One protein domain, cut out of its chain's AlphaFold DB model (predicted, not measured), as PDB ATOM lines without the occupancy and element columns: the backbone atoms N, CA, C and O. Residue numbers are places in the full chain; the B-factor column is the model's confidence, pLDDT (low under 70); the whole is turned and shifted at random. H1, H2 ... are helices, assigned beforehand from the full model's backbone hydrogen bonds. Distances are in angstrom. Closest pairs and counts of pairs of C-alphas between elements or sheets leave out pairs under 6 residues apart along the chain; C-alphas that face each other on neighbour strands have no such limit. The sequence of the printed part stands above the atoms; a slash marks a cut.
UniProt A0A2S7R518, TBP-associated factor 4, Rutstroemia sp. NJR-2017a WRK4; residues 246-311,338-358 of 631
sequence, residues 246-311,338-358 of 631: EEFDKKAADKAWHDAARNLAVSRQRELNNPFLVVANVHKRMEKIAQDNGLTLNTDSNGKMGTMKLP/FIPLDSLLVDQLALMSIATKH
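What this domain is: This is residues 246 to 311 and 338 to 358 of the 631 residues of the protein "TBP-associated factor 4" of Rutstroemia sp. NJR-2017a WRK4 (UniProt A0A2S7R518). One long, free helical arm, H1, sticks out of a small body in which the short helix H2 and the helices H3 and H4 are joined by few contacts, and a long unnamed stretch, residues 293 to 311, folds back from the end of H3 toward the middle of the model. H2 stands at the root of the arm and meets H4, while H3 begins near H4 and runs away from it at a steep angle. The printed part has 87 residues with four named helices, H1, H2, H3 and H4 in chain order, and no named strand; the class is all helix. It is only just loose, close to extended, with a radius of gyration of the C-alphas of 17.8 A, and it spans 64 by 30 by 20 A, the arm making the length.

How they stand to each other: Look first at H1, residues 246 to 268, the longest helix, which stands free along these residues and touches no helix. Past it comes H2, residues 270 to 273; the two meet only through their link, which is tight. Next find H4, residues 345 to 358, which touches H2 with residues 350 to 354 alone; the closest C-alphas, those of Leu 272 and Ala 350, are 6.0 A apart. H3, residues 279 to 292, is close to H4 but not clearly touching: their closest C-alphas, those of Val 279 and Leu 349, are 7.2 A apart. H3 and H4 run opposite ways at a steep tilt of 65 degrees. H1 is apart from H3 and from H4, and H2 is apart from H3. In H1, H3 and H4 every backbone O i to N i+4 pair is within hydrogen-bond range; H2 is too short for such a pair, and its one O i to N i+3 pair is within range.

Where its parts are: Find C-alpha 246 at (-39.592, 116.486, 3.171); from there H1 runs 32.5 A to C-alpha 268 at (-8.618, 106.738, 3.052). H2, from Arg 270 to Asn 273, measures 5.0 A. H3 runs 19.7 A from Val 279 to Asp 292. H4 runs 19.8 A from Leu 345 to His 358, where C-alpha 358 lies at (5.707, 109.887, -3.472).

The domain as a whole: The two C-alphas farthest apart, those of Glu 246 and Asp 292, are 64.1 A apart. Without residues 246 to 268, the body of 64 residues spans 32 by 26 by 21 A. Residues 312 to 337 are not printed, and C-alphas 311 and 338 lie 16.3 A apart across the cut. The links from H1 to H2 and from H2 to H3 are tight; the link from H3 to H4 runs across the cut. The mean pLDDT of the printed part is 81.3, and it is under 70 at residues 301, 308, 310 to 311 and 338 to 343.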
ATOM      1  N   GLU A 246     -40.615 116.337   2.137       79.75
ATOM      2  CA  GLU A 246     -39.592 116.486   3.171       79.75
ATOM      3  C   GLU A 246     -38.974 115.146   3.618       79.75
ATOM      4  O   GLU A 246     -37.769 115.067   3.850       79.75
ATOM      5  N   GLU A 247     -39.749 114.060   3.682       82.56
ATOM      6  CA  GLU A 247     -39.213 112.727   3.993       82.56
ATOM      7  C   GLU A 247     -38.363 112.157   2.851       82.56
ATOM      8  O   GLU A 247     -37.379 111.453   3.100       82.56
ATOM      9  N   PHE A 248     -38.703 112.476   1.600       82.06
ATOM     10  CA  PHE A 248     -37.877 112.123   0.444       82.06
ATOM     11  C   PHE A 248     -36.563 112.889   0.435       82.06
ATOM     12  O   PHE A 248     -35.508 112.278   0.239       82.06
ATOM     13  N   ASP A 249     -36.616 114.191   0.703       84.56
ATOM     14  CA  ASP A 249     -35.432 115.042   0.765       84.56
ATOM     15  C   ASP A 249     -34.522 114.621   1.926       84.56
ATOM     16  O   ASP A 249     -33.309 114.495   1.747       84.56
ATOM     17  N   LYS A 250     -35.098 114.274   3.086       87.00
ATOM     18  CA  LYS A 250     -34.353 113.717   4.222       87.00
ATOM     19  C   LYS A 250     -33.699 112.381   3.872       87.00
ATOM     20  O   LYS A 250     -32.509 112.208   4.107       87.00
ATOM     21  N   LYS A 251     -34.430 111.454   3.245       87.44
ATOM     22  CA  LYS A 251     -33.867 110.161   2.821       87.44
ATOM     23  C   LYS A 251     -32.769 110.329   1.765       87.44
ATOM     24  O   LYS A 251     -31.792 109.580   1.773       87.44
ATOM     25  N   ALA A 252     -32.915 111.290   0.853       91.12
ATOM     26  CA  ALA A 252     -31.894 111.619  -0.135       91.12
ATOM     27  C   ALA A 252     -30.649 112.227   0.525       91.12
ATOM     28  O   ALA A 252     -29.535 111.839   0.174       91.12
ATOM     29  N   ALA A 253     -30.827 113.113   1.508       90.62
ATOM     30  CA  ALA A 253     -29.741 113.683   2.297       90.62
ATOM     31  C   ALA A 253     -29.013 112.612   3.124       90.62
ATOM     32  O   ALA A 253     -27.786 112.549   3.080       90.62
ATOM     33  N   ASP A 254     -29.747 111.717   3.789       91.44
ATOM     34  CA  ASP A 254     -29.181 110.596   4.545       91.44
ATOM     35  C   ASP A 254     -28.387 109.665   3.619       91.44
ATOM     36  O   ASP A 254     -27.249 109.294   3.916       91.44
ATOM     37  N   LYS A 255     -28.937 109.337   2.442       93.00
ATOM     38  CA  LYS A 255     -28.229 108.545   1.430       93.00
ATOM     39  C   LYS A 255     -26.966 109.258   0.943       93.00
ATOM     40  O   LYS A 255     -25.910 108.636   0.899       93.00
ATOM     41  N   ALA A 256     -27.050 110.546   0.616       91.94
ATOM     42  CA  ALA A 256     -25.904 111.332   0.171       91.94
ATOM     43  C   ALA A 256     -24.821 111.421   1.255       91.94
ATOM     44  O   ALA A 256     -23.633 111.332   0.947       91.94
ATOM     45  N   TRP A 257     -25.216 111.537   2.524       91.38
ATOM     46  CA  TRP A 257     -24.299 111.525   3.657       91.38
ATOM     47  C   TRP A 257     -23.605 110.169   3.807       91.38
ATOM     48  O   TRP A 257     -22.380 110.117   3.915       91.38
ATOM     49  N   HIS A 258     -24.355 109.066   3.732       91.19
ATOM     50  CA  HIS A 258     -23.788 107.719   3.771       91.19
ATOM     51  C   HIS A 258     -22.863 107.435   2.579       91.19
ATOM     52  O   HIS A 258     -21.776 106.886   2.770       91.19
ATOM     53  N   ASP A 259     -23.244 107.848   1.369       91.75
ATOM     54  CA  ASP A 259     -22.431 107.697   0.161       91.75
ATOM     55  C   ASP A 259     -21.148 108.542   0.251       91.75
ATOM     56  O   ASP A 259     -20.058 108.056  -0.062       91.75
ATOM     57  N   ALA A 260     -21.234 109.779   0.748       86.62
ATOM     58  CA  ALA A 260     -20.073 110.633   0.987       86.62
ATOM     59  C   ALA A 260     -19.142 110.049   2.061       86.62
ATOM     60  O   ALA A 260     -17.929 109.985   1.853       86.62
ATOM     61  N   ALA A 261     -19.692 109.561   3.177       84.69
ATOM     62  CA  ALA A 261     -18.931 108.905   4.237       84.69
ATOM     63  C   ALA A 261     -18.237 107.630   3.729       84.69
ATOM     64  O   ALA A 261     -17.056 107.408   4.011       84.69
ATOM     65  N   ARG A 262     -18.930 106.827   2.910       83.94
ATOM     66  CA  ARG A 262     -18.364 105.647   2.246       83.94
ATOM     67  C   ARG A 262     -17.234 106.032   1.297       83.94
ATOM     68  O   ARG A 262     -16.158 105.446   1.381       83.94
ATOM     69  N   ASN A 263     -17.440 107.016   0.425       84.62
ATOM     70  CA  ASN A 263     -16.418 107.477  -0.518       84.62
ATOM     71  C   ASN A 263     -15.185 108.022   0.203       84.62
ATOM     72  O   ASN A 263     -14.054 107.743  -0.194       84.62
ATOM     73  N   LEU A 264     -15.389 108.737   1.307       80.75
ATOM     74  CA  LEU A 264     -14.312 109.210   2.162       80.75
ATOM     75  C   LEU A 264     -13.542 108.026   2.767       80.75
ATOM     76  O   LEU A 264     -12.315 107.987   2.659       80.75
ATOM     77  N   ALA A 265     -14.228 107.028   3.329       76.94
ATOM     78  CA  ALA A 265     -13.589 105.829   3.874       76.94
ATOM     79  C   ALA A 265     -12.800 105.049   2.804       76.94
ATOM     80  O   ALA A 265     -11.643 104.687   3.030       76.94
ATOM     81  N   VAL A 266     -13.374 104.870   1.611       79.25
ATOM     82  CA  VAL A 266     -12.704 104.241   0.461       79.25
ATOM     83  C   VAL A 266     -11.483 105.052   0.027       79.25
ATOM     84  O   VAL A 266     -10.438 104.472  -0.261       79.25
ATOM     85  N   SER A 267     -11.572 106.385   0.024       75.44
ATOM     86  CA  SER A 267     -10.441 107.250  -0.321       75.44
ATOM     87  C   SER A 267      -9.292 107.125   0.686       75.44
ATOM     88  O   SER A 267      -8.136 107.051   0.275       75.44
ATOM     89  N   ARG A 268      -9.602 106.992   1.986       70.94
ATOM     90  CA  ARG A 268      -8.618 106.738   3.052       70.94
ATOM     91  C   ARG A 268      -7.959 105.363   2.922       70.94
ATOM     92  O   ARG A 268      -6.776 105.229   3.202       70.94
ATOM     93  N   GLN A 269      -8.696 104.359   2.448       73.75
ATOM     94  CA  GLN A 269      -8.194 102.994   2.239       73.75
ATOM     95  C   GLN A 269      -7.623 102.754   0.835       73.75
ATOM     96  O   GLN A 269      -7.208 101.639   0.523       73.75
ATOM     97  N   ARG A 270      -7.579 103.767  -0.035       77.38
ATOM     98  CA  ARG A 270      -7.161 103.613  -1.437       77.38
ATOM     99  C   ARG A 270      -5.785 102.964  -1.577       77.38
ATOM    100  O   ARG A 270      -5.600 102.138  -2.460       77.38
ATOM    101  N   GLU A 271      -4.841 103.330  -0.718       73.75
ATOM    102  CA  GLU A 271      -3.461 102.830  -0.777       73.75
ATOM    103  C   GLU A 271      -3.327 101.392  -0.247       73.75
ATOM    104  O   GLU A 271      -2.328 100.732  -0.521       73.75
ATOM    105  N   LEU A 272      -4.341 100.891   0.473       70.00
ATOM    106  CA  LEU A 272      -4.470  99.486   0.871       70.00
ATOM    107  C   LEU A 272      -5.225  98.666  -0.183       70.00
ATOM    108  O   LEU A 272      -4.838  97.537  -0.468       70.00
ATOM    109  N   ASN A 273      -6.273  99.243  -0.778       75.31
ATOM    110  CA  ASN A 273      -7.081  98.600  -1.820       75.31
ATOM    111  C   ASN A 273      -6.340  98.505  -3.159       75.31
ATOM    112  O   ASN A 273      -6.546  97.568  -3.924       75.31
ATOM    113  N   ASN A 274      -5.476  99.476  -3.450       77.12
ATOM    114  CA  ASN A 274      -4.619  99.486  -4.627       77.12
ATOM    115  C   ASN A 274      -3.180  99.802  -4.194       77.12
ATOM    116  O   ASN A 274      -2.719 100.940  -4.342       77.12
ATOM    117  N   PRO A 275      -2.493  98.825  -3.578       74.88
ATOM    118  CA  PRO A 275      -1.158  99.043  -3.066       74.88
ATOM    119  C   PRO A 275      -0.184  99.185  -4.233       74.88
ATOM    120  O   PRO A 275      -0.148  98.360  -5.145       74.88
ATOM    121  N   PHE A 276       0.648 100.228  -4.184       81.62
ATOM    122  CA  PHE A 276       1.708 100.424  -5.170       81.62
ATOM    123  C   PHE A 276       2.738  99.281  -5.113       81.62
ATOM    124  O   PHE A 276       3.350  98.906  -6.112       81.62
ATOM    125  N   LEU A 277       2.914  98.708  -3.921       83.81
ATOM    126  CA  LEU A 277       3.808  97.591  -3.667       83.81
ATOM    127  C   LEU A 277       3.048  96.264  -3.641       83.81
ATOM    128  O   LEU A 277       1.932  96.169  -3.141       83.81
ATOM    129  N   VAL A 278       3.709  95.194  -4.089       86.56
ATOM    130  CA  VAL A 278       3.185  93.829  -3.942       86.56
ATOM    131  C   VAL A 278       3.281  93.413  -2.474       86.56
ATOM    132  O   VAL A 278       4.312  92.900  -2.029       86.56
ATOM    133  N   VAL A 279       2.198  93.636  -1.730       82.25
ATOM    134  CA  VAL A 279       2.130  93.489  -0.265       82.25
ATOM    135  C   VAL A 279       2.652  92.134   0.212       82.25
ATOM    136  O   VAL A 279       3.463  92.085   1.132       82.25
ATOM    137  N   ALA A 280       2.289  91.040  -0.461       83.81
ATOM    138  CA  ALA A 280       2.728  89.693  -0.092       83.81
ATOM    139  C   ALA A 280       4.260  89.521  -0.122       83.81
ATOM    140  O   ALA A 280       4.843  88.887   0.757       83.81
ATOM    141  N   ASN A 281       4.930  90.103  -1.120       88.12
ATOM    142  CA  ASN A 281       6.384  90.005  -1.250       88.12
ATOM    143  C   ASN A 281       7.094  90.865  -0.207       88.12
ATOM    144  O   ASN A 281       8.136  90.472   0.316       88.12
ATOM    145  N   VAL A 282       6.535  92.040   0.082       88.38
ATOM    146  CA  VAL A 282       7.105  92.943   1.077       88.38
ATOM    147  C   VAL A 282       6.918  92.383   2.485       88.38
ATOM    148  O   VAL A 282       7.885  92.348   3.234       88.38
ATOM    149  N   HIS A 283       5.747  91.822   2.791       87.69
ATOM    150  CA  HIS A 283       5.474  91.113   4.041       87.69
ATOM    151  C   HIS A 283       6.501  90.009   4.307       87.69
ATOM    152  O   HIS A 283       7.174  90.034   5.330       87.69
ATOM    153  N   LYS A 284       6.702  89.086   3.353       89.06
ATOM    154  CA  LYS A 284       7.689  87.997   3.489       89.06
ATOM    155  C   LYS A 284       9.113  88.511   3.714       89.06
ATOM    156  O   LYS A 284       9.885  87.905   4.447       89.06
ATOM    157  N   ARG A 285       9.485  89.624   3.069       90.06
ATOM    158  CA  ARG A 285      10.802  90.249   3.273       90.06
ATOM    159  C   ARG A 285      10.922  90.885   4.652       90.06
ATOM    160  O   ARG A 285      11.951  90.698   5.288       90.06
ATOM    161  N   MET A 286       9.900  91.610   5.101       89.25
ATOM    162  CA  MET A 286       9.864  92.199   6.442       89.25
ATOM    163  C   MET A 286       9.923  91.114   7.515       89.25
ATOM    164  O   MET A 286      10.664  91.261   8.476       89.25
ATOM    165  N   GLU A 287       9.207  90.009   7.318       90.25
ATOM    166  CA  GLU A 287       9.185  88.875   8.242       90.25
ATOM    167  C   GLU A 287      10.557  88.217   8.335       90.25
ATOM    168  O   GLU A 287      11.073  88.037   9.433       90.25
ATOM    169  N   LYS A 288      11.194  87.951   7.190       93.69
ATOM    170  CA  LYS A 288      12.557  87.424   7.158       93.69
ATOM    171  C   LYS A 288      13.544  88.355   7.865       93.69
ATOM    172  O   LYS A 288      14.319  87.897   8.690       93.69
ATOM    173  N   ILE A 289      13.506  89.657   7.569       93.06
ATOM    174  CA  ILE A 289      14.404  90.635   8.202       93.06
ATOM    175  C   ILE A 289      14.145  90.703   9.710       93.06
ATOM    176  O   ILE A 289      15.097  90.776  10.480       93.06
ATOM    177  N   ALA A 290      12.885  90.668  10.145       90.38
ATOM    178  CA  ALA A 290      12.549  90.641  11.562       90.38
ATOM    179  C   ALA A 290      13.130  89.385  12.227       90.38
ATOM    180  O   ALA A 290      13.874  89.518  13.195       90.38
ATOM    181  N   GLN A 291      12.901  88.203  11.648       91.75
ATOM    182  CA  GLN A 291      13.436  86.932  12.145       91.75
ATOM    183  C   GLN A 291      14.970  86.923  12.200       91.75
ATOM    184  O   GLN A 291      15.534  86.520  13.214       91.75
ATOM    185  N   ASP A 292      15.644  87.435  11.164       94.44
ATOM    186  CA  ASP A 292      17.108  87.552  11.110       94.44
ATOM    187  C   ASP A 292      17.652  88.465  12.232       94.44
ATOM    188  O   ASP A 292      18.775  88.278  12.698       94.44
ATOM    189  N   ASN A 293      16.853  89.432  12.700       92.00
ATOM    190  CA  ASN A 293      17.175  90.310  13.830       92.00
ATOM    191  C   ASN A 293      16.613  89.807  15.177       92.00
ATOM    192  O   ASN A 293      16.698  90.520  16.175       92.00
ATOM    193  N   GLY A 294      16.030  88.603  15.228       88.19
ATOM    194  CA  GLY A 294      15.415  88.042  16.436       88.19
ATOM    195  C   GLY A 294      14.114  88.735  16.866       88.19
ATOM    196  O   GLY A 294      13.716  88.638  18.025       88.19
ATOM    197  N   LEU A 295      13.463  89.453  15.951       87.00
ATOM    198  CA  LEU A 295      12.214  90.182  16.155       87.00
ATOM    199  C   LEU A 295      11.046  89.478  15.449       87.00
ATOM    200  O   LEU A 295      11.218  88.765  14.461       87.00
ATOM    201  N   THR A 296       9.827  89.734  15.915       83.06
ATOM    202  CA  THR A 296       8.587  89.272  15.277       83.06
ATOM    203  C   THR A 296       7.763  90.459  14.798       83.06
ATOM    204  O   THR A 296       7.720  91.496  15.460       83.06
ATOM    205  N   LEU A 297       7.088  90.316  13.656       82.62
ATOM    206  CA  LEU A 297       6.183  91.353  13.159       82.62
ATOM    207  C   LEU A 297       4.922  91.444  14.025       82.62
ATOM    208  O   LEU A 297       4.413  90.433  14.505       82.62
ATOM    209  N   ASN A 298       4.396  92.662  14.186       79.12
ATOM    210  CA  ASN A 298       3.120  92.894  14.857       79.12
ATOM    211  C   ASN A 298       1.958  92.571  13.900       79.12
ATOM    212  O   ASN A 298       1.464  93.438  13.171       79.12
ATOM    213  N   THR A 299       1.590  91.292  13.855       78.44
ATOM    214  CA  THR A 299       0.477  90.750  13.068       78.44
ATOM    215  C   THR A 299      -0.746  90.492  13.945       78.44
ATOM    216  O   THR A 299      -0.631  90.285  15.150       78.44
ATOM    217  N   ASP A 300      -1.927  90.446  13.331       73.19
ATOM    218  CA  ASP A 300      -3.146  89.991  14.005       73.19
ATOM    219  C   ASP A 300      -3.024  88.510  14.425       73.19
ATOM    220  O   ASP A 300      -2.184  87.769  13.915       73.19
ATOM    221  N   SER A 301      -3.905  88.069  15.322       68.31
ATOM    222  CA  SER A 301      -4.075  86.699  15.831       68.31
ATOM    223  C   SER A 301      -4.012  85.598  14.763       68.31
ATOM    224  O   SER A 301      -3.543  84.496  15.034       68.31
ATOM    225  N   ASN A 302      -4.423  85.907  13.532       72.62
ATOM    226  CA  ASN A 302      -4.401  84.998  12.385       72.62
ATOM    227  C   ASN A 302      -3.104  85.061  11.551       72.62
ATOM    228  O   ASN A 302      -3.090  84.591  10.413       72.62
ATOM    229  N   GLY A 303      -2.049  85.722  12.039       72.38
ATOM    230  CA  GLY A 303      -0.798  85.950  11.300       72.38
ATOM    231  C   GLY A 303      -0.953  86.872  10.083       72.38
ATOM    232  O   GLY A 303      -0.063  86.961   9.241       72.38
ATOM    233  N   LYS A 304      -2.099  87.548   9.956       76.12
ATOM    234  CA  LYS A 304      -2.368  88.514   8.886       76.12
ATOM    235  C   LYS A 304      -1.854  89.889   9.293       76.12
ATOM    236  O   LYS A 304      -1.759  90.208  10.474       76.12
ATOM    237  N   MET A 305      -1.622  90.748   8.304       72.31
ATOM    238  CA  MET A 305      -1.212  92.143   8.509       72.31
ATOM    239  C   MET A 305      -2.154  92.947   9.430       72.31
ATOM    240  O   MET A 305      -1.718  93.941  10.004       72.31
ATOM    241  N   GLY A 306      -3.402  92.494   9.605       72.56
ATOM    242  CA  GLY A 306      -4.442  93.098  10.440       72.56
ATOM    243  C   GLY A 306      -5.431  93.930   9.625       72.56
ATOM    244  O   GLY A 306      -5.479  93.822   8.400       72.56
ATOM    245  N   THR A 307      -6.221  94.766  10.295       71.69
ATOM    246  CA  THR A 307      -7.095  95.767   9.663       71.69
ATOM    247  C   THR A 307      -6.760  97.154  10.200       71.69
ATOM    248  O   THR A 307      -6.442  97.307  11.379       71.69
ATOM    249  N   MET A 308      -6.810  98.173   9.337       69.19
ATOM    250  CA  MET A 308      -6.580  99.555   9.760       69.19
ATOM    251  C   MET A 308      -7.731  99.988  10.671       69.19
ATOM    252  O   MET A 308      -8.881 100.072  10.233       69.19
ATOM    253  N   LYS A 309      -7.428 100.221  11.948       71.06
ATOM    254  CA  LYS A 309      -8.390 100.727  12.929       71.06
ATOM    255  C   LYS A 309      -8.299 102.247  12.979       71.06
ATOM    256  O   LYS A 309      -7.237 102.817  12.751       71.06
ATOM    257  N   LEU A 310      -9.429 102.902  13.237       69.25
ATOM    258  CA  LEU A 310      -9.419 104.337  13.508       69.25
ATOM    259  C   LEU A 310      -8.691 104.605  14.834       69.25
ATOM    260  O   LEU A 310      -8.753 103.743  15.716       69.25
ATOM    261  N   PRO A 311      -8.112 105.809  15.005       65.19
ATOM    262  CA  PRO A 311      -7.501 106.252  16.255       65.19
ATOM    263  C   PRO A 311      -8.310 105.956  17.521       65.19
ATOM    264  O   PRO A 311      -7.762 105.523  18.528       65.19
ATOM    265  N   PHE A 338       3.444  96.866  24.831       64.62
ATOM    266  CA  PHE A 338       3.766  98.290  25.022       64.62
ATOM    267  C   PHE A 338       3.858  99.051  23.688       64.62
ATOM    268  O   PHE A 338       4.117 100.253  23.670       64.62
ATOM    269  N   ILE A 339       3.722  98.334  22.569       65.44
ATOM    270  CA  ILE A 339       3.986  98.871  21.240       65.44
ATOM    271  C   ILE A 339       2.852  99.848  20.864       65.44
ATOM    272  O   ILE A 339       1.681  99.481  20.999       65.44
ATOM    273  N   PRO A 340       3.173 101.081  20.424       62.88
ATOM    274  CA  PRO A 340       2.187 102.117  20.129       62.88
ATOM    275  C   PRO A 340       1.202 101.739  19.016       62.88
ATOM    276  O   PRO A 340       1.411 100.808  18.234       62.88
ATOM    277  N   LEU A 341       0.124 102.519  18.964       55.84
ATOM    278  CA  LEU A 341      -1.106 102.312  18.198       55.84
ATOM    279  C   LEU A 341      -0.879 102.182  16.672       55.84
ATOM    280  O   LEU A 341      -1.614 101.465  15.996       55.84
ATOM    281  N   ASP A 342       0.215 102.761  16.170       55.69
ATOM    282  CA  ASP A 342       0.584 102.822  14.744       55.69
ATOM    283  C   ASP A 342       1.551 101.692  14.328       55.69
ATOM    284  O   ASP A 342       2.141 101.679  13.249       55.69
ATOM    285  N   SER A 343       1.775 100.721  15.215       64.38
ATOM    286  CA  SER A 343       2.717  99.625  14.971       64.38
ATOM    287  C   SER A 343       2.132  98.443  14.213       64.38
ATOM    288  O   SER A 343       2.851  97.472  13.966       64.38
ATOM    289  N   LEU A 344       0.843  98.493  13.865       75.44
ATOM    290  CA  LEU A 344       0.223  97.421  13.106       75.44
ATOM    291  C   LEU A 344       0.857  97.341  11.718       75.44
ATOM    292  O   LEU A 344       1.035  98.347  11.028       75.44
ATOM    293  N   LEU A 345       1.137  96.118  11.279       81.12
ATOM    294  CA  LEU A 345       1.789  95.878   9.999       81.12
ATOM    295  C   LEU A 345       1.016  96.474   8.807       81.12
ATOM    296  O   LEU A 345       1.644  96.919   7.848       81.12
ATOM    297  N   VAL A 346      -0.323  96.541   8.862       80.69
ATOM    298  CA  VAL A 346      -1.138  97.227   7.836       80.69
ATOM    299  C   VAL A 346      -0.724  98.673   7.633       80.69
ATOM    300  O   VAL A 346      -0.571  99.098   6.490       80.69
ATOM    301  N   ASP A 347      -0.558  99.419   8.719       79.94
ATOM    302  CA  ASP A 347      -0.291 100.851   8.645       79.94
ATOM    303  C   ASP A 347       1.138 101.108   8.158       79.94
ATOM    304  O   ASP A 347       1.369 101.907   7.253       79.94
ATOM    305  N   GLN A 348       2.094 100.298   8.622       83.44
ATOM    306  CA  GLN A 348       3.472 100.319   8.125       83.44
ATOM    307  C   GLN A 348       3.557 100.028   6.618       83.44
ATOM    308  O   GLN A 348       4.290 100.696   5.883       83.44
ATOM    309  N   LEU A 349       2.793  99.044   6.131       84.19
ATOM    310  CA  LEU A 349       2.723  98.710   4.707       84.19
ATOM    311  C   LEU A 349       2.049  99.823   3.892       84.19
ATOM    312  O   LEU A 349       2.520 100.139   2.795       84.19
ATOM    313  N   ALA A 350       0.992 100.443   4.425       83.06
ATOM    314  CA  ALA A 350       0.329 101.586   3.801       83.06
ATOM    315  C   ALA A 350       1.277 102.788   3.686       83.06
ATOM    316  O   ALA A 350       1.446 103.337   2.596       83.06
ATOM    317  N   LEU A 351       1.961 103.148   4.775       85.00
ATOM    318  CA  LEU A 351       2.937 104.237   4.809       85.00
ATOM    319  C   LEU A 351       4.083 104.003   3.825       85.00
ATOM    320  O   LEU A 351       4.466 104.909   3.089       85.00
ATOM    321  N   MET A 352       4.597 102.778   3.744       86.94
ATOM    322  CA  MET A 352       5.639 102.435   2.778       86.94
ATOM    323  C   MET A 352       5.137 102.502   1.327       86.94
ATOM    324  O   MET A 352       5.852 102.984   0.445       86.94
ATOM    325  N   SER A 353       3.901 102.070   1.060       87.94
ATOM    326  CA  SER A 353       3.257 102.222  -0.254       87.94
ATOM    327  C   SER A 353       3.138 103.704  -0.644       87.94
ATOM    328  O   SER A 353       3.538 104.102  -1.740       87.94
ATOM    329  N   ILE A 354       2.710 104.560   0.289       88.25
ATOM    330  CA  ILE A 354       2.614 106.013   0.080       88.25
ATOM    331  C   ILE A 354       3.994 106.632  -0.155       88.25
ATOM    332  O   ILE A 354       4.177 107.395  -1.105       88.25
ATOM    333  N   ALA A 355       4.983 106.290   0.671       89.50
ATOM    334  CA  ALA A 355       6.338 106.822   0.561       89.50
ATOM    335  C   ALA A 355       6.990 106.440  -0.776       89.50
ATOM    336  O   ALA A 355       7.596 107.281  -1.443       89.50
ATOM    337  N   THR A 356       6.828 105.188  -1.212       88.81
ATOM    338  CA  THR A 356       7.354 104.725  -2.507       88.81
ATOM    339  C   THR A 356       6.664 105.401  -3.687       88.81
ATOM    340  O   THR A 356       7.338 105.812  -4.633       88.81
ATOM    341  N   LYS A 357       5.349 105.614  -3.603       89.69
ATOM    342  CA  LYS A 357       4.589 106.384  -4.591       89.69
ATOM    343  C   LYS A 357       5.034 107.844  -4.659       89.69
ATOM    344  O   LYS A 357       5.237 108.357  -5.758       89.69
ATOM    345  N   HIS A 358       5.217 108.508  -3.518       91.06
ATOM    346  CA  HIS A 358       5.707 109.887  -3.472       91.06
ATOM    347  C   HIS A 358       7.111 109.999  -4.075       91.06
ATOM    348  O   HIS A 358       7.365 110.880  -4.893       91.06
TER     349      HIS A 358